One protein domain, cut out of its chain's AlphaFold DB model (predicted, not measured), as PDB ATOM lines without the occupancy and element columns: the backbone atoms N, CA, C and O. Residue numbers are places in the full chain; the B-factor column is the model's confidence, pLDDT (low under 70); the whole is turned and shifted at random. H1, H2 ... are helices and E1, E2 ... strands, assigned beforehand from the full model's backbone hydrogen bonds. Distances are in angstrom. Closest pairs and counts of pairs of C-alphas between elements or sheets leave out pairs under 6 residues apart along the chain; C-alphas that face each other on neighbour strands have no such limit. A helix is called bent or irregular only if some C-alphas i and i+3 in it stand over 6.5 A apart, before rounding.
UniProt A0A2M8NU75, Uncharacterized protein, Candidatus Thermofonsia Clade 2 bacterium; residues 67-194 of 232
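This is residues 67 to 194 of the 232 residues of an uncharacterized protein of Candidatus Thermofonsia Clade 2 bacterium (UniProt A0A2M8NU75). Three long strands, each bent, form a twisted sheet that makes the length of the domain; H1 and H2 cover one face, and H3 and H4 sit side by side as a pair away from them. The printed part has 128 residues, with four named helices and three named strands in the order H1 H2 H3 E1 E2 E3 H4, class mixed. The sheet, E1 - E2 - E3, is antiparallel and a meander, each strand the antiparallel neighbour of the one before. The whole is compact, radius of gyration of the C-alphas 15.3 A, yet elongated, spanning 49 by 26 by 26 A.

Start at the hairpin of E1, residues 115 to 130, and E2, residues 133 to 151, where N 122 and O 139 are 2.9 A apart, within hydrogen-bond range. E2 forms another hairpin with E3, residues 157 to 172; look at N 140 and O 165, 2.8 A. H1, residues 67 to 71, and H2, residues 87 to 90, are on the same face, at heights of 6.7 A and 8.1 A over the sheet; the closest C-alphas to E1 are Leu 71 to Val 123 and Ser 88 to Phe 116, each 6.7 A. H4, residues 181 to 186, stands up from the sheet at 48 degrees, and touches H3, residues 96 to 105, at a shallow tilt of 12 degrees, the same way, closest C-alphas Asp 98 and Val 181, 5.8 A. H3 only grazes the sheet with residues 96 to 103. Every O i to N i+4 pair is within range in H3, against 1 of 2 in H4 and 0 of 1 in H1, where 1 of 2 O i to N i+3 pairs is; H2 is too short for an i+4 pair.

Find C-alpha 67 at (206.339, 157.178, 228.974), where H1 begins; it is only just irregular, C-alphas 67 and 70 being 6.7 A apart. E1 runs 35.1 A, bending by 73 degrees at residue 127; E2 runs 43.7 A from C-alpha 133 at (202.721, 160.716, 237.437), bending by 102 degrees at residue 148; E3 runs 40.5 A, bending by 74 degrees at residue 169. H3 is 14.3 A long, and H4 ends at C-alpha 186, (210.878, 176.754, 240.377).

The C-alphas farthest apart are those of Asp 131 and Gly 155, 51.1 A. The printed part has no cut, and the link from H1 to H2, residues 72 to 86, is long. Look for low confidence at residues 176 to 179, under 70; the mean pLDDT of the printed part is 93.3.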
ATOM      1  N   ASP A  67     207.400 156.163 229.088       95.56
ATOM      2  CA  ASP A  67     206.339 157.178 228.974       95.56
ATOM      3  C   ASP A  67     206.841 158.621 229.115       95.56
ATOM      4  O   ASP A  67     206.170 159.560 228.701       95.56
ATOM      5  N   THR A  68     208.050 158.824 229.641       95.12
ATOM      6  CA  THR A  68     208.661 160.159 229.745       95.12
ATOM      7  C   THR A  68     209.440 160.551 228.489       95.12
ATOM      8  O   THR A  68     209.817 161.711 228.327       95.12
ATOM      9  N   THR A  69     209.660 159.619 227.554       94.75
ATOM     10  CA  THR A  69     210.465 159.869 226.345       94.75
ATOM     11  C   THR A  69     209.813 160.848 225.371       94.75
ATOM     12  O   THR A  69     210.524 161.446 224.565       94.75
ATOM     13  N   ALA A  70     208.505 161.100 225.492       93.81
ATOM     14  CA  ALA A  70     207.805 162.161 224.763       93.81
ATOM     15  C   ALA A  70     208.370 163.567 225.057       93.81
ATOM     16  O   ALA A  70     208.189 164.492 224.269       93.81
ATOM     17  N   LEU A  71     209.091 163.731 226.171       93.81
ATOM     18  CA  LEU A  71     209.778 164.971 226.534       93.81
ATOM     19  C   LEU A  71     211.121 165.156 225.805       93.81
ATOM     20  O   LEU A  71     211.731 166.227 225.908       93.81
ATOM     21  N   ASN A  72     211.614 164.142 225.095       95.44
ATOM     22  CA  ASN A  72     212.858 164.241 224.340       95.44
ATOM     23  C   ASN A  72     212.634 165.024 223.042       95.44
ATOM     24  O   ASN A  72     211.658 164.819 222.325       95.44
ATOM     25  N   TYR A  73     213.569 165.915 222.729       95.25
ATOM     26  CA  TYR A  73     213.534 166.743 221.533       95.25
ATOM     27  C   TYR A  73     214.943 166.947 220.978       95.25
ATOM     28  O   TYR A  73     215.871 167.270 221.720       95.25
ATOM     29  N   HIS A  74     215.115 166.805 219.667       94.50
ATOM     30  CA  HIS A  74     216.415 166.928 219.007       94.50
ATOM     31  C   HIS A  74     216.266 167.754 217.729       94.50
ATOM     32  O   HIS A  74     216.008 167.207 216.660       94.50
ATOM     33  N   GLY A  75     216.383 169.074 217.863       88.38
ATOM     34  CA  GLY A  75     216.160 170.017 216.770       88.38
ATOM     35  C   GLY A  75     217.435 170.679 216.248       88.38
ATOM     36  O   GLY A  75     217.667 170.719 215.050       88.38
ATOM     37  N   GLY A  76     218.307 171.162 217.130       83.38
ATOM     38  CA  GLY A  76     219.494 171.927 216.738       83.38
ATOM     39  C   GLY A  76     220.796 171.371 217.298       83.38
ATOM     40  O   GLY A  76     220.811 170.543 218.214       83.38
ATOM     41  N   ARG A  77     221.913 171.874 216.766       89.88
ATOM     42  CA  ARG A  77     223.217 171.734 217.422       89.88
ATOM     43  C   ARG A  77     223.260 172.619 218.672       89.88
ATOM     44  O   ARG A  77     222.388 173.447 218.917       89.88
ATOM     45  N   LEU A  78     224.294 172.434 219.492       92.69
ATOM     46  CA  LEU A  78     224.491 173.262 220.689       92.69
ATOM     47  C   LEU A  78     224.974 174.682 220.357       92.69
ATOM     48  O   LEU A  78     224.876 175.565 221.202       92.69
ATOM     49  N   ARG A  79     225.501 174.888 219.150       95.69
ATOM     50  CA  ARG A  79     225.951 176.172 218.608       95.69
ATOM     51  C   ARG A  79     226.120 176.069 217.104       95.69
ATOM     52  O   ARG A  79     226.402 174.980 216.597       95.69
ATOM     53  N   GLY A  80     226.034 177.209 216.430       96.44
ATOM     54  CA  GLY A  80     226.258 177.297 214.994       96.44
ATOM     55  C   GLY A  80     225.735 178.593 214.393       96.44
ATOM     56  O   GLY A  80     225.599 179.610 215.075       96.44
ATOM     57  N   MET A  81     225.447 178.547 213.094       97.69
ATOM     58  CA  MET A  81     224.887 179.669 212.341       97.69
ATOM     59  C   MET A  81     223.375 179.488 212.189       97.69
ATOM     60  O   MET A  81     222.931 178.513 211.583       97.69
ATOM     61  N   ARG A  82     222.578 180.435 212.696       96.12
ATOM     62  CA  ARG A  82     221.104 180.381 212.731       96.12
ATOM     63  C   ARG A  82     220.484 180.130 211.365       96.12
ATOM     64  O   ARG A  82     219.547 179.348 211.265       96.12
ATOM     65  N   GLU A  83     220.995 180.810 210.340       95.62
ATOM     66  CA  GLU A  83     220.493 180.707 208.968       95.62
ATOM     67  C   GLU A  83     220.809 179.341 208.354       95.62
ATOM     68  O   GLU A  83     219.924 178.698 207.804       95.62
ATOM     69  N   ILE A  84     222.050 178.867 208.507       94.75
ATOM     70  CA  ILE A  84     222.505 177.582 207.950       94.75
ATOM     71  C   ILE A  84     221.765 176.412 208.604       94.75
ATOM     72  O   ILE A  84     221.459 175.418 207.952       94.75
ATOM     73  N   GLU A  85     221.489 176.526 209.900       92.06
ATOM     74  CA  GLU A  85     220.837 175.475 210.680       92.06
ATOM     75  C   GLU A  85     219.320 175.641 210.765       92.06
ATOM     76  O   GLU A  85     218.664 174.848 211.432       92.06
ATOM     77  N   HIS A  86     218.758 176.654 210.096       93.56
ATOM     78  CA  HIS A  86     217.325 176.937 210.100       93.56
ATOM     79  C   HIS A  86     216.740 176.976 211.521       93.56
ATOM     80  O   HIS A  86     215.669 176.437 211.787       93.56
ATOM     81  N   LEU A  87     217.444 177.607 212.466       92.88
ATOM     82  CA  LEU A  87     217.122 177.502 213.895       92.88
ATOM     83  C   LEU A  87     215.678 177.927 214.226       92.88
ATOM     84  O   LEU A  87     215.082 177.399 215.160       92.88
ATOM     85  N   SER A  88     215.096 178.857 213.461       91.00
ATOM     86  CA  SER A  88     213.689 179.262 213.602       91.00
ATOM     87  C   SER A  88     212.695 178.129 213.351       91.00
ATOM     88  O   SER A  88     211.609 178.145 213.924       91.00
ATOM     89  N   ASP A  89     213.069 177.174 212.508       92.94
ATOM     90  CA  ASP A  89     212.207 176.091 212.045       92.94
ATOM     91  C   ASP A  89     212.454 174.814 212.866       92.94
ATOM     92  O   ASP A  89     211.566 173.975 213.002       92.94
ATOM     93  N   TRP A  90     213.658 174.687 213.440       94.06
ATOM     94  CA  TRP A  90     214.122 173.502 214.165       94.06
ATOM     95  C   TRP A  90     214.210 173.682 215.679       94.06
ATOM     96  O   TRP A  90     214.535 172.729 216.371       94.06
ATOM     97  N   ALA A  91     213.983 174.869 216.237       95.00
ATOM     98  CA  ALA A  91     213.829 175.006 217.681       95.00
ATOM     99  C   ALA A  91     212.364 174.764 218.060       95.00
ATOM    100  O   ALA A  91     211.462 175.349 217.460       95.00
ATOM    101  N   GLN A  92     212.113 173.977 219.109       94.88
ATOM    102  CA  GLN A  92     210.768 173.869 219.664       94.88
ATOM    103  C   GLN A  92     210.371 175.251 220.214       94.88
ATOM    104  O   GLN A  92     211.066 175.784 221.094       94.88
ATOM    105  N   PRO A  93     209.295 175.863 219.692       94.50
ATOM    106  CA  PRO A  93     208.962 177.240 220.004       94.50
ATOM    107  C   PRO A  93     208.497 177.376 221.454       94.50
ATOM    108  O   PRO A  93     207.807 176.516 221.997       94.50
ATOM    109  N   LEU A  94     208.844 178.509 222.059       94.69
ATOM    110  CA  LEU A  94     208.355 178.927 223.371       94.69
ATOM    111  C   LEU A  94     207.444 180.142 223.211       94.69
ATOM    112  O   LEU A  94     207.714 181.013 222.372       94.69
ATOM    113  N   SER A  95     206.399 180.242 224.031       94.81
ATOM    114  CA  SER A  95     205.582 181.455 224.053       94.81
ATOM    115  C   SER A  95     206.409 182.646 224.556       94.81
ATOM    116  O   SER A  95     207.403 182.490 225.267       94.81
ATOM    117  N   VAL A  96     206.000 183.872 224.220       95.56
ATOM    118  CA  VAL A  96     206.679 185.076 224.732       95.56
ATOM    119  C   VAL A  96     206.649 185.114 226.265       95.56
ATOM    120  O   VAL A  96     207.634 185.512 226.882       95.56
ATOM    121  N   MET A  97     205.552 184.664 226.883       94.81
ATOM    122  CA  MET A  97     205.426 184.607 228.341       94.81
ATOM    123  C   MET A  97     206.440 183.631 228.950       94.81
ATOM    124  O   MET A  97     207.155 184.013 229.875       94.81
ATOM    125  N   ASP A  98     206.578 182.434 228.378       95.56
ATOM    126  CA  ASP A  98     207.553 181.431 228.827       95.56
ATOM    127  C   ASP A  98     208.988 181.944 228.707       95.56
ATOM    128  O   ASP A  98     209.781 181.822 229.640       95.56
ATOM    129  N   LYS A  99     209.312 182.597 227.583       96.31
ATOM    130  CA  LYS A  99     210.627 183.213 227.370       96.31
ATOM    131  C   LYS A  99     210.938 184.242 228.455       96.31
ATOM    132  O   LYS A  99     212.041 184.245 228.992       96.31
ATOM    133  N   MET A 100     209.972 185.090 228.812       96.50
ATOM    134  CA  MET A 100     210.149 186.095 229.864       96.50
ATOM    135  C   MET A 100     210.330 185.473 231.255       96.50
ATOM    136  O   MET A 100     211.111 186.002 232.047       96.50
ATOM    137  N   VAL A 101     209.635 184.369 231.552       95.00
ATOM    138  CA  VAL A 101     209.809 183.614 232.803       95.00
ATOM    139  C   VAL A 101     211.215 183.024 232.872       95.00
ATOM    140  O   VAL A 101     211.924 183.288 233.838       95.00
ATOM    141  N   ILE A 102     211.658 182.318 231.827       95.31
ATOM    142  CA  ILE A 102     213.005 181.733 231.747       95.31
ATOM    143  C   ILE A 102     214.078 182.809 231.913       95.31
ATOM    144  O   ILE A 102     214.944 182.682 232.771       95.31
ATOM    145  N   ILE A 103     214.010 183.879 231.113       96.62
ATOM    146  CA  ILE A 103     215.009 184.957 231.116       96.62
ATOM    147  C   ILE A 103     215.141 185.563 232.513       96.62
ATOM    148  O   ILE A 103     216.254 185.764 232.991       96.62
ATOM    149  N   ARG A 104     214.014 185.815 233.189       96.00
ATOM    150  CA  ARG A 104     214.010 186.370 234.544       96.00
ATOM    151  C   ARG A 104     214.566 185.385 235.566       96.00
ATOM    152  O   ARG A 104     215.420 185.774 236.354       96.00
ATOM    153  N   SER A 105     214.079 184.146 235.569       93.25
ATOM    154  CA  SER A 105     214.451 183.148 236.577       93.25
ATOM    155  C   SER A 105     215.912 182.724 236.470       93.25
ATOM    156  O   SER A 105     216.544 182.468 237.486       93.25
ATOM    157  N   LEU A 106     216.460 182.695 235.253       93.00
ATOM    158  CA  LEU A 106     217.865 182.370 234.999       93.00
ATOM    159  C   LEU A 106     218.782 183.605 235.014       93.00
ATOM    160  O   LEU A 106     219.981 183.473 234.791       93.00
ATOM    161  N   GLY A 107     218.241 184.809 235.244       95.06
ATOM    162  CA  GLY A 107     219.024 186.048 235.274       95.06
ATOM    163  C   GLY A 107     219.724 186.374 233.949       95.06
ATOM    164  O   GLY A 107     220.788 186.992 233.951       95.06
ATOM    165  N   LEU A 108     219.161 185.952 232.812       95.81
ATOM    166  CA  LEU A 108     219.784 186.146 231.504       95.81
ATOM    167  C   LEU A 108     219.674 187.613 231.070       95.81
ATOM    168  O   LEU A 108     218.586 188.183 231.010       95.81
ATOM    169  N   ALA A 109     220.796 188.213 230.684       96.62
ATOM    170  CA  ALA A 109     220.852 189.586 230.180       96.62
ATOM    171  C   ALA A 109     220.513 189.669 228.674       96.62
ATOM    172  O   ALA A 109     221.301 190.180 227.880       96.62
ATOM    173  N   ILE A 110     219.354 189.135 228.269       97.25
ATOM    174  CA  ILE A 110     218.896 189.090 226.868       97.25
ATOM    175  C   ILE A 110     217.423 189.491 226.730       97.25
ATOM    176  O   ILE A 110     216.643 189.424 227.681       97.25
ATOM    177  N   HIS A 111     217.012 189.856 225.517       96.56
ATOM    178  CA  HIS A 111     215.604 190.061 225.177       96.56
ATOM    179  C   HIS A 111     214.916 188.756 224.749       96.56
ATOM    180  O   HIS A 111     215.549 187.858 224.198       96.56
ATOM    181  N   ALA A 112     213.588 188.680 224.899       96.75
ATOM    182  CA  ALA A 112     212.800 187.507 224.497       96.75
ATOM    183  C   ALA A 112     212.997 187.107 223.022       96.75
ATOM    184  O   ALA A 112     212.985 185.923 222.706       96.75
ATOM    185  N   MET A 113     213.234 188.068 222.124       95.69
ATOM    186  CA  MET A 113     213.498 187.786 220.704       95.69
ATOM    187  C   MET A 113     214.851 187.108 220.453       95.69
ATOM    188  O   MET A 113     215.040 186.522 219.393       95.69
ATOM    189  N   GLN A 114     215.786 187.179 221.404       97.44
ATOM    190  CA  GLN A 114     217.068 186.481 221.315       97.44
ATOM    191  C   GLN A 114     216.958 185.022 221.768       97.44
ATOM    192  O   GLN A 114     217.757 184.207 221.335       97.44
ATOM    193  N   LEU A 115     215.979 184.672 222.605       97.69
ATOM    194  CA  LEU A 115     215.709 183.286 222.982       97.69
ATOM    195  C   LEU A 115     214.798 182.654 221.922       97.69
ATOM    196  O   LEU A 115     213.607 182.960 221.874       97.69
ATOM    197  N   PHE A 116     215.326 181.787 221.062       96.19
ATOM    198  CA  PHE A 116     214.546 181.188 219.972       96.19
ATOM    199  C   PHE A 116     213.545 180.158 220.489       96.19
ATOM    200  O   PHE A 116     212.351 180.255 220.193       96.19
ATOM    201  N   GLY A 117     214.017 179.241 221.326       95.94
ATOM    202  CA  GLY A 117     213.248 178.108 221.817       95.94
ATOM    203  C   GLY A 117     214.158 177.048 222.425       95.94
ATOM    204  O   GLY A 117     215.286 177.344 222.833       95.94
ATOM    205  N   ILE A 118     213.674 175.811 222.458       96.31
ATOM    206  CA  ILE A 118     214.448 174.646 222.894       96.31
ATOM    207  C   ILE A 118     215.098 174.023 221.657       96.31
ATOM    208  O   ILE A 118     214.397 173.532 220.779       96.31
ATOM    209  N   ALA A 119     216.429 174.028 221.574       96.56
ATOM    210  CA  ALA A 119     217.154 173.333 220.501       96.56
ATOM    211  C   ALA A 119     217.276 171.833 220.773       96.56
ATOM    212  O   ALA A 119     217.302 171.019 219.852       96.56
ATOM    213  N   TYR A 120     217.371 171.463 222.045       95.94
ATOM    214  CA  TYR A 120     217.574 170.086 222.456       95.94
ATOM    215  C   TYR A 120     216.953 169.857 223.824       95.94
ATOM    216  O   TYR A 120     217.044 170.705 224.712       95.94
ATOM    217  N   SER A 121     216.362 168.689 224.022       96.12
ATOM    218  CA  SER A 121     215.975 168.227 225.333       96.12
ATOM    219  C   SER A 121     216.081 166.717 225.467       96.12
ATOM    220  O   SER A 121     215.748 165.980 224.545       96.12
ATOM    221  N   THR A 122     216.528 166.263 226.632       96.88
ATOM    222  CA  THR A 122     216.559 164.845 226.978       96.88
ATOM    223  C   THR A 122     216.166 164.654 228.432       96.88
ATOM    224  O   THR A 122     216.607 165.399 229.313       96.88
ATOM    225  N   VAL A 123     215.359 163.635 228.687       97.19
ATOM    226  CA  VAL A 123     215.204 163.045 230.012       97.19
ATOM    227  C   VAL A 123     216.522 162.367 230.374       97.19
ATOM    228  O   VAL A 123     217.097 161.643 229.563       97.19
ATOM    229  N   LEU A 124     217.020 162.669 231.569       97.56
ATOM    230  CA  LEU A 124     218.210 162.054 232.157       97.56
ATOM    231  C   LEU A 124     217.808 160.900 233.076       97.56
ATOM    232  O   LEU A 124     218.417 159.837 233.053       97.56
ATOM    233  N   SER A 125     216.744 161.116 233.846       98.38
ATOM    234  CA  SER A 125     216.211 160.170 234.812       98.38
ATOM    235  C   SER A 125     214.735 160.465 235.055       98.38
ATOM    236  O   SER A 125     214.291 161.608 234.927       98.38
ATOM    237  N   SER A 126     213.969 159.444 235.406       98.06
ATOM    238  CA  SER A 126     212.573 159.569 235.804       98.06
ATOM    239  C   SER A 126     212.210 158.536 236.866       98.06
ATOM    240  O   SER A 126     212.646 157.387 236.784       98.06
ATOM    241  N   ALA A 127     211.347 158.914 237.801       97.56
ATOM    242  CA  ALA A 127     210.873 158.034 238.856       97.56
ATOM    243  C   ALA A 127     209.338 158.094 238.951       97.56
ATOM    244  O   ALA A 127     208.786 159.196 239.052       97.56
ATOM    245  N   PRO A 128     208.637 156.946 238.902       96.50
ATOM    246  CA  PRO A 128     207.182 156.918 238.963       96.50
ATOM    247  C   PRO A 128     206.677 157.294 240.361       96.50
ATOM    248  O   PRO A 128     207.185 156.816 241.376       96.50
ATOM    249  N   LEU A 129     205.632 158.117 240.395       94.81
ATOM    250  CA  LEU A 129     204.875 158.494 241.591       94.81
ATOM    251  C   LEU A 129     203.502 157.796 241.668       94.81
ATOM    252  O   LEU A 129     202.764 158.025 242.620       94.81
ATOM    253  N   GLY A 130     203.170 156.930 240.706       92.00
ATOM    254  CA  GLY A 130     201.850 156.294 240.594       92.00
ATOM    255  C   GLY A 130     200.862 157.131 239.778       92.00
ATOM    256  O   GLY A 130     201.125 158.296 239.501       92.00
ATOM    257  N   ASP A 131     199.750 156.518 239.360       92.25
ATOM    258  CA  ASP A 131     198.688 157.153 238.557       92.25
ATOM    259  C   ASP A 131     199.231 157.980 237.373       92.25
ATOM    260  O   ASP A 131     198.877 159.143 237.204       92.25
ATOM    261  N   ASP A 132     200.157 157.397 236.604       94.38
ATOM    262  CA  ASP A 132     200.822 158.016 235.444       94.38
ATOM    263  C   ASP A 132     201.589 159.323 235.738       94.38
ATOM    264  O   ASP A 132     201.995 160.034 234.813       94.38
ATOM    265  N   TRP A 133     201.838 159.635 237.014       94.12
ATOM    266  CA  TRP A 133     202.721 160.716 237.437       94.12
ATOM    267  C   TRP A 133     204.166 160.251 237.581       94.12
ATOM    268  O   TRP A 133     204.466 159.164 238.079       94.12
ATOM    269  N   PHE A 134     205.080 161.141 237.212       95.50
ATOM    270  CA  PHE A 134     206.520 160.954 237.282       95.50
ATOM    271  C   PHE A 134     207.186 162.207 237.848       95.50
ATOM    272  O   PHE A 134     206.756 163.329 237.584       95.50
ATOM    273  N   VAL A 135     208.290 162.018 238.564       95.75
ATOM    274  CA  VAL A 135     209.343 163.036 238.666       95.75
ATOM    275  C   VAL A 135     210.294 162.820 237.504       95.75
ATOM    276  O   VAL A 135     210.685 161.683 237.247       95.75
ATOM    277  N   VAL A 136     210.676 163.889 236.811       96.12
ATOM    278  CA  VAL A 136     211.567 163.820 235.649       96.12
ATOM    279  C   VAL A 136     212.731 164.782 235.828       96.12
ATOM    280  O   VAL A 136     212.520 165.992 235.899       96.12
ATOM    281  N   CYS A 137     213.953 164.252 235.819       97.25
ATOM    282  CA  CYS A 137     215.185 165.017 235.645       97.25
ATOM    283  C   CYS A 137     215.453 165.196 234.152       97.25
ATOM    284  O   CYS A 137     215.523 164.224 233.395       97.25
ATOM    285  N   ARG A 138     215.606 166.440 233.705       95.69
ATOM    286  CA  ARG A 138     215.659 166.792 232.286       95.69
ATOM    287  C   ARG A 138     216.764 167.799 232.022       95.69
ATOM    288  O   ARG A 138     216.898 168.793 232.735       95.69
ATOM    289  N   ARG A 139     217.507 167.578 230.940       96.12
ATOM    290  CA  ARG A 139     218.416 168.561 230.347       96.12
ATOM    291  C   ARG A 139     217.712 169.248 229.185       96.12
ATOM    292  O   ARG A 139     217.163 168.590 228.303       96.12
ATOM    293  N   ILE A 140     217.738 170.571 229.176       96.06
ATOM    294  CA  ILE A 140     217.106 171.436 228.182       96.06
ATOM    295  C   ILE A 140     218.177 172.409 227.683       96.06
ATOM    296  O   ILE A 140     218.792 173.114 228.475       96.06
ATOM    297  N   ALA A 141     218.418 172.441 226.376       97.00
ATOM    298  CA  ALA A 141     219.304 173.402 225.736       97.00
ATOM    299  C   ALA A 141     218.462 174.502 225.082       97.00
ATOM    300  O   ALA A 141     217.737 174.266 224.113       97.00
ATOM    301  N   LEU A 142     218.558 175.705 225.635       97.50
ATOM    302  CA  LEU A 142     217.854 176.894 225.173       97.50
ATOM    303  C   LEU A 142     218.718 177.625 224.151       97.50
ATOM    304  O   LEU A 142     219.823 178.043 224.486       97.50
ATOM    305  N   ALA A 143     218.230 177.795 222.925       97.69
ATOM    306  CA  ALA A 143     219.003 178.442 221.871       97.69
ATOM    307  C   ALA A 143     218.900 179.968 221.956       97.69
ATOM    308  O   ALA A 143     217.799 180.529 221.905       97.69
ATOM    309  N   ILE A 144     220.046 180.640 222.072       98.06
ATOM    310  CA  ILE A 144     220.151 182.079 222.319       98.06
ATOM    311  C   ILE A 144     220.978 182.747 221.219       98.06
ATOM    312  O   ILE A 144     222.128 182.390 220.975       98.06
ATOM    313  N   ALA A 145     220.396 183.765 220.586       97.88
ATOM    314  CA  ALA A 145     221.055 184.635 219.626       97.88
ATOM    315  C   ALA A 145     222.202 185.425 220.265       97.88
ATOM    316  O   ALA A 145     222.005 186.117 221.272       97.88
ATOM    317  N   LEU A 146     223.350 185.441 219.597       97.31
ATOM    318  CA  LEU A 146     224.451 186.338 219.925       97.31
ATOM    319  C   LEU A 146     224.296 187.670 219.175       97.31
ATOM    320  O   LEU A 146     223.723 187.708 218.082       97.31
ATOM    321  N   PRO A 147     224.795 188.786 219.739       95.81
ATOM    322  CA  PRO A 147     224.702 190.093 219.087       95.81
ATOM    323  C   PRO A 147     225.535 190.171 217.799       95.81
ATOM    324  O   PRO A 147     225.178 190.901 216.876       95.81
ATOM    325  N   HIS A 148     226.627 189.406 217.727       96.94
ATOM    326  CA  HIS A 148     227.550 189.357 216.597       96.94
ATOM    327  C   HIS A 148     228.020 187.920 216.363       96.94
ATOM    328  O   HIS A 148     228.029 187.118 217.297       96.94
ATOM    329  N   ILE A 149     228.444 187.628 215.130       98.19
ATOM    330  CA  ILE A 149     229.105 186.362 214.793       98.19
ATOM    331  C   ILE A 149     230.387 186.248 215.623       98.19
ATOM    332  O   ILE A 149     231.211 187.167 215.648       98.19
ATOM    333  N   GLN A 150     230.554 185.110 216.277       98.25
ATOM    334  CA  GLN A 150     231.759 184.712 216.986       98.25
ATOM    335  C   GLN A 150     232.435 183.546 216.266       98.25
ATOM    336  O   GLN A 150     231.871 182.978 215.337       98.25
ATOM    337  N   HIS A 151     233.658 183.216 216.679       97.75
ATOM    338  CA  HIS A 151     234.403 182.066 216.172       97.75
ATOM    339  C   HIS A 151     234.861 181.211 217.349       97.75
ATOM    340  O   HIS A 151     235.241 181.749 218.392       97.75
ATOM    341  N   ASP A 152     234.742 179.894 217.222       96.38
ATOM    342  CA  ASP A 152     235.173 178.968 218.268       96.38
ATOM    343  C   ASP A 152     236.690 178.704 218.208       96.38
ATOM    344  O   ASP A 152     237.430 179.344 217.458       96.38
ATOM    345  N   LYS A 153     237.169 177.759 219.027       96.19
ATOM    346  CA  LYS A 153     238.589 177.379 219.093       96.19
ATOM    347  C   LYS A 153     239.143 176.827 217.771       96.19
ATOM    348  O   LYS A 153     240.351 176.888 217.565       96.19
ATOM    349  N   ASP A 154     238.275 176.304 216.906       96.94
ATOM    350  CA  ASP A 154     238.618 175.718 215.610       96.94
ATOM    351  C   ASP A 154     238.413 176.735 214.467       96.94
ATOM    352  O   ASP A 154     238.653 176.430 213.297       96.94
ATOM    353  N   GLY A 155     238.000 177.967 214.794       96.88
ATOM    354  CA  GLY A 155     237.747 179.036 213.836       96.88
ATOM    355  C   GLY A 155     236.416 178.899 213.096       96.88
ATOM    356  O   GLY A 155     236.240 179.543 212.062       96.88
ATOM    357  N   LEU A 156     235.479 178.082 213.585       96.62
ATOM    358  CA  LEU A 156     234.154 177.949 212.981       96.62
ATOM    359  C   LEU A 156     233.240 179.094 213.437       96.62
ATOM    360  O   LEU A 156     233.187 179.384 214.638       96.62
ATOM    361  N   PRO A 157     232.511 179.753 212.514       97.88
ATOM    362  CA  PRO A 157     231.625 180.851 212.867       97.88
ATOM    363  C   PRO A 157     230.342 180.347 213.539       97.88
ATOM    364  O   PRO A 157     229.777 179.325 213.143       97.88
ATOM    365  N   TYR A 158     229.850 181.101 214.519       98.19
ATOM    366  CA  TYR A 158     228.548 180.884 215.147       98.19
ATOM    367  C   TYR A 158     227.903 182.209 215.562       98.19
ATOM    368  O   TYR A 158     228.582 183.144 215.984       98.19
ATOM    369  N   ASP A 159     226.583 182.309 215.442       97.69
ATOM    370  CA  ASP A 159     225.798 183.490 215.828       97.69
ATOM    371  C   ASP A 159     224.631 183.152 216.771       97.69
ATOM    372  O   ASP A 159     223.801 184.007 217.101       97.69
ATOM    373  N   TYR A 160     224.612 181.913 217.260       97.69
ATOM    374  CA  TYR A 160     223.854 181.490 218.425       97.69
ATOM    375  C   TYR A 160     224.652 180.470 219.248       97.69
ATOM    376  O   TYR A 160     225.496 179.743 218.719       97.69
ATOM    377  N   ASP A 161     224.353 180.406 220.540       97.50
ATOM    378  CA  ASP A 161     224.856 179.382 221.461       97.50
ATOM    379  C   ASP A 161     223.692 178.832 222.297       97.50
ATOM    380  O   ASP A 161     222.568 179.348 222.230       97.50
ATOM    381  N   THR A 162     223.937 177.787 223.083       97.00
ATOM    382  CA  THR A 162     222.921 177.214 223.970       97.00
ATOM    383  C   THR A 162     223.203 177.478 225.439       97.00
ATOM    384  O   THR A 162     224.318 177.320 225.928       97.00
ATOM    385  N   HIS A 163     222.153 177.835 226.175       96.62
ATOM    386  CA  HIS A 163     222.166 177.816 227.632       96.62
ATOM    387  C   HIS A 163     221.565 176.498 228.120       96.62
ATOM    388  O   HIS A 163     220.438 176.152 227.758       96.62
ATOM    389  N   ILE A 164     222.323 175.750 228.922       95.56
ATOM    390  CA  ILE A 164     221.896 174.449 229.437       95.56
ATOM    391  C   ILE A 164     221.171 174.638 230.767       95.56
ATOM    392  O   ILE A 164     221.766 175.046 231.756       95.56
ATOM    393  N   LEU A 165     219.895 174.268 230.787       94.56
ATOM    394  CA  LEU A 165     219.094 174.114 231.991       94.56
ATOM    395  C   LEU A 165     218.991 172.626 232.332       94.56
ATOM    396  O   LEU A 165     218.559 171.820 231.511       94.56
ATOM    397  N   GLN A 166     219.368 172.260 233.549       95.50
ATOM    398  CA  GLN A 166     219.169 170.923 234.100       95.50
ATOM    399  C   GLN A 166     218.239 171.035 235.296       95.50
ATOM    400  O   GLN A 166     218.575 171.687 236.281       95.50
ATOM    401  N   THR A 167     217.064 170.434 235.179       94.81
ATOM    402  CA  THR A 167     215.948 170.663 236.096       94.81
ATOM    403  C   THR A 167     215.255 169.360 236.461       94.81
ATOM    404  O   THR A 167     215.357 168.381 235.722       94.81
ATOM    405  N   ALA A 168     214.506 169.370 237.563       95.25
ATOM    406  CA  ALA A 168     213.494 168.366 237.844       95.25
ATOM    407  C   ALA A 168     212.111 168.997 237.994       95.25
ATOM    408  O   ALA A 168     211.962 170.067 238.581       95.25
ATOM    409  N   HIS A 169     211.108 168.311 237.456       93.94
ATOM    410  CA  HIS A 169     209.706 168.717 237.501       93.94
ATOM    411  C   HIS A 169     208.802 167.482 237.527       93.94
ATOM    412  O   HIS A 169     209.256 166.359 237.294       93.94
ATOM    413  N   LEU A 170     207.524 167.698 237.833       93.50
ATOM    414  CA  LEU A 170     206.508 166.661 237.718       93.50
ATOM    415  C   LEU A 170     206.114 166.471 236.247       93.50
ATOM    416  O   LEU A 170     206.263 167.365 235.415       93.50
ATOM    417  N   TYR A 171     205.602 165.299 235.908       93.25
ATOM    418  CA  TYR A 171     205.091 164.997 234.579       93.25
ATOM    419  C   TYR A 171     203.952 163.993 234.691       93.25
ATOM    420  O   TYR A 171     204.052 163.047 235.464       93.25
ATOM    421  N   HIS A 172     202.893 164.198 233.914       93.31
ATOM    422  CA  HIS A 172     201.795 163.249 233.783       93.31
ATOM    423  C   HIS A 172     201.638 162.875 232.314       93.31
ATOM    424  O   HIS A 172     201.652 163.761 231.457       93.31
ATOM    425  N   VAL A 173     201.453 161.589 232.016       92.06
ATOM    426  CA  VAL A 173     201.456 161.067 230.634       92.06
ATOM    427  C   VAL A 173     200.348 161.672 229.770       92.06
ATOM    428  O   VAL A 173     200.525 161.867 228.571       92.06
ATOM    429  N   SER A 174     199.207 162.033 230.366       90.62
ATOM    430  CA  SER A 174     198.104 162.658 229.620       90.62
ATOM    431  C   SER A 174     198.364 164.117 229.225       90.62
ATOM    432  O   SER A 174     197.550 164.706 228.512       90.62
ATOM    433  N   HIS A 175     199.430 164.743 229.724       86.56
ATOM    434  CA  HIS A 175     199.796 166.097 229.333       86.56
ATOM    435  C   HIS A 175     200.667 166.020 228.074       86.56
ATOM    436  O   HIS A 175     201.867 165.760 228.146       86.56
ATOM    437  N   GLU A 176     200.047 166.256 226.910       67.94
ATOM    438  CA  GLU A 176     200.725 166.274 225.597       67.94
ATOM    439  C   GLU A 176     201.908 167.253 225.555       67.94
ATOM    440  O   GLU A 176     202.871 167.041 224.822       67.94
ATOM    441  N   ASN A 177     201.854 168.310 226.367       61.69
ATOM    442  CA  ASN A 177     202.960 169.226 226.594       61.69
ATOM    443  C   ASN A 177     203.406 169.120 228.051       61.69
ATOM    444  O   ASN A 177     202.572 169.090 228.957       61.69
ATOM    445  N   ALA A 178     204.725 169.100 228.264       62.94
ATOM    446  CA  ALA A 178     205.332 169.235 229.583       62.94
ATOM    447  C   ALA A 178     204.664 170.376 230.373       62.94
ATOM    448  O   ALA A 178     204.213 171.360 229.779       62.94
ATOM    449  N   LEU A 179     204.622 170.243 231.699       68.50
ATOM    450  CA  LEU A 179     204.079 171.250 232.615       68.50
ATOM    451  C   LEU A 179     204.577 172.676 232.298       68.50
ATOM    452  O   LEU A 179     205.634 172.823 231.669       68.50
ATOM    453  N   PRO A 180     203.842 173.726 232.730       82.00
ATOM    454  CA  PRO A 180     204.192 175.117 232.460       82.00
ATOM    455  C   PRO A 180     205.675 175.387 232.699       82.00
ATOM    456  O   PRO A 180     206.243 174.933 233.689       82.00
ATOM    457  N   VAL A 181     206.303 176.173 231.824       86.00
ATOM    458  CA  VAL A 181     207.746 176.475 231.875       86.00
ATOM    459  C   VAL A 181     208.198 177.025 233.230       86.00
ATOM    460  O   VAL A 181     209.349 176.839 233.627       86.00
ATOM    461  N   SER A 182     207.294 177.666 233.975       85.12
ATOM    462  CA  SER A 182     207.539 178.079 235.357       85.12
ATOM    463  C   SER A 182     207.999 176.929 236.252       85.12
ATOM    464  O   SER A 182     208.875 177.135 237.082       85.12
ATOM    465  N   GLU A 183     207.478 175.719 236.064       85.88
ATOM    466  CA  GLU A 183     207.845 174.559 236.878       85.88
ATOM    467  C   GLU A 183     209.284 174.100 236.632       85.88
ATOM    468  O   GLU A 183     209.955 173.646 237.556       85.88
ATOM    469  N   TRP A 184     209.808 174.306 235.420       87.75
ATOM    470  CA  TRP A 184     211.200 173.977 235.094       87.75
ATOM    471  C   TRP A 184     212.188 174.838 235.880       87.75
ATOM    472  O   TRP A 184     213.332 174.438 236.074       87.75
ATOM    473  N   VAL A 185     211.771 176.035 236.294       88.31
ATOM    474  CA  VAL A 185     212.643 177.012 236.955       88.31
ATOM    475  C   VAL A 185     212.360 177.158 238.448       88.31
ATOM    476  O   VAL A 185     213.235 177.613 239.177       88.31
ATOM    477  N   THR A 186     211.177 176.764 238.934       86.31
ATOM    478  CA  THR A 186     210.878 176.754 240.377       86.31
ATOM    479  C   THR A 186     211.391 175.507 241.091       86.31
ATOM    480  O   THR A 186     211.599 175.560 242.302       86.31
ATOM    481  N   GLY A 187     211.588 174.404 240.363       86.56
ATOM    482  CA  GLY A 187     211.980 173.113 240.925       86.56
ATOM    483  C   GLY A 187     210.838 172.410 241.666       86.56
ATOM    484  O   GLY A 187     209.660 172.709 241.459       86.56
ATOM    485  N   ILE A 188     211.189 171.459 242.536       89.19
ATOM    486  CA  ILE A 188     210.239 170.568 243.223       89.19
ATOM    487  C   ILE A 188     210.062 170.991 244.680       89.19
ATOM    488  O   ILE A 188     211.028 171.259 245.396       89.19
ATOM    489  N   GLY A 189     208.806 171.059 245.133       84.19
ATOM    490  CA  GLY A 189     208.475 171.395 246.523       84.19
ATOM    491  C   GLY A 189     208.973 172.780 246.956       84.19
ATOM    492  O   GLY A 189     209.343 172.962 248.113       84.19
ATOM    493  N   GLY A 190     209.061 173.735 246.022       84.19
ATOM    494  CA  GLY A 190     209.598 175.079 246.267       84.19
ATOM    495  C   GLY A 190     211.118 175.139 246.447       84.19
ATOM    496  O   GLY A 190     211.648 176.206 246.749       84.19
ATOM    497  N   THR A 191     211.822 174.018 246.272       87.88
ATOM    498  CA  THR A 191     213.287 173.988 246.260       87.88
ATOM    499  C   THR A 191     213.768 174.219 244.838       87.88
ATOM    500  O   THR A 191     213.514 173.398 243.957       87.88
ATOM    501  N   VAL A 192     214.497 175.314 244.627       86.56
ATOM    502  CA  VAL A 192     215.230 175.525 243.377       86.56
ATOM    503  C   VAL A 192     216.380 174.528 243.347       86.56
ATOM    504  O   VAL A 192     217.213 174.505 244.253       86.56
ATOM    505  N   LEU A 193     216.389 173.676 242.328       89.31
ATOM    506  CA  LEU A 193     217.413 172.661 242.129       89.31
ATOM    507  C   LEU A 193     218.320 173.084 240.977       89.31
ATOM    508  O   LEU A 193     217.840 173.561 239.947       89.31
ATOM    509  N   HIS A 194     219.621 172.880 241.145       85.31
ATOM    510  CA  HIS A 194     220.625 173.193 240.133       85.31
ATOM    511  C   HIS A 194     221.275 171.898 239.645       85.31
ATOM    512  O   HIS A 194     221.511 170.988 240.436       85.31
TER     513      HIS A 194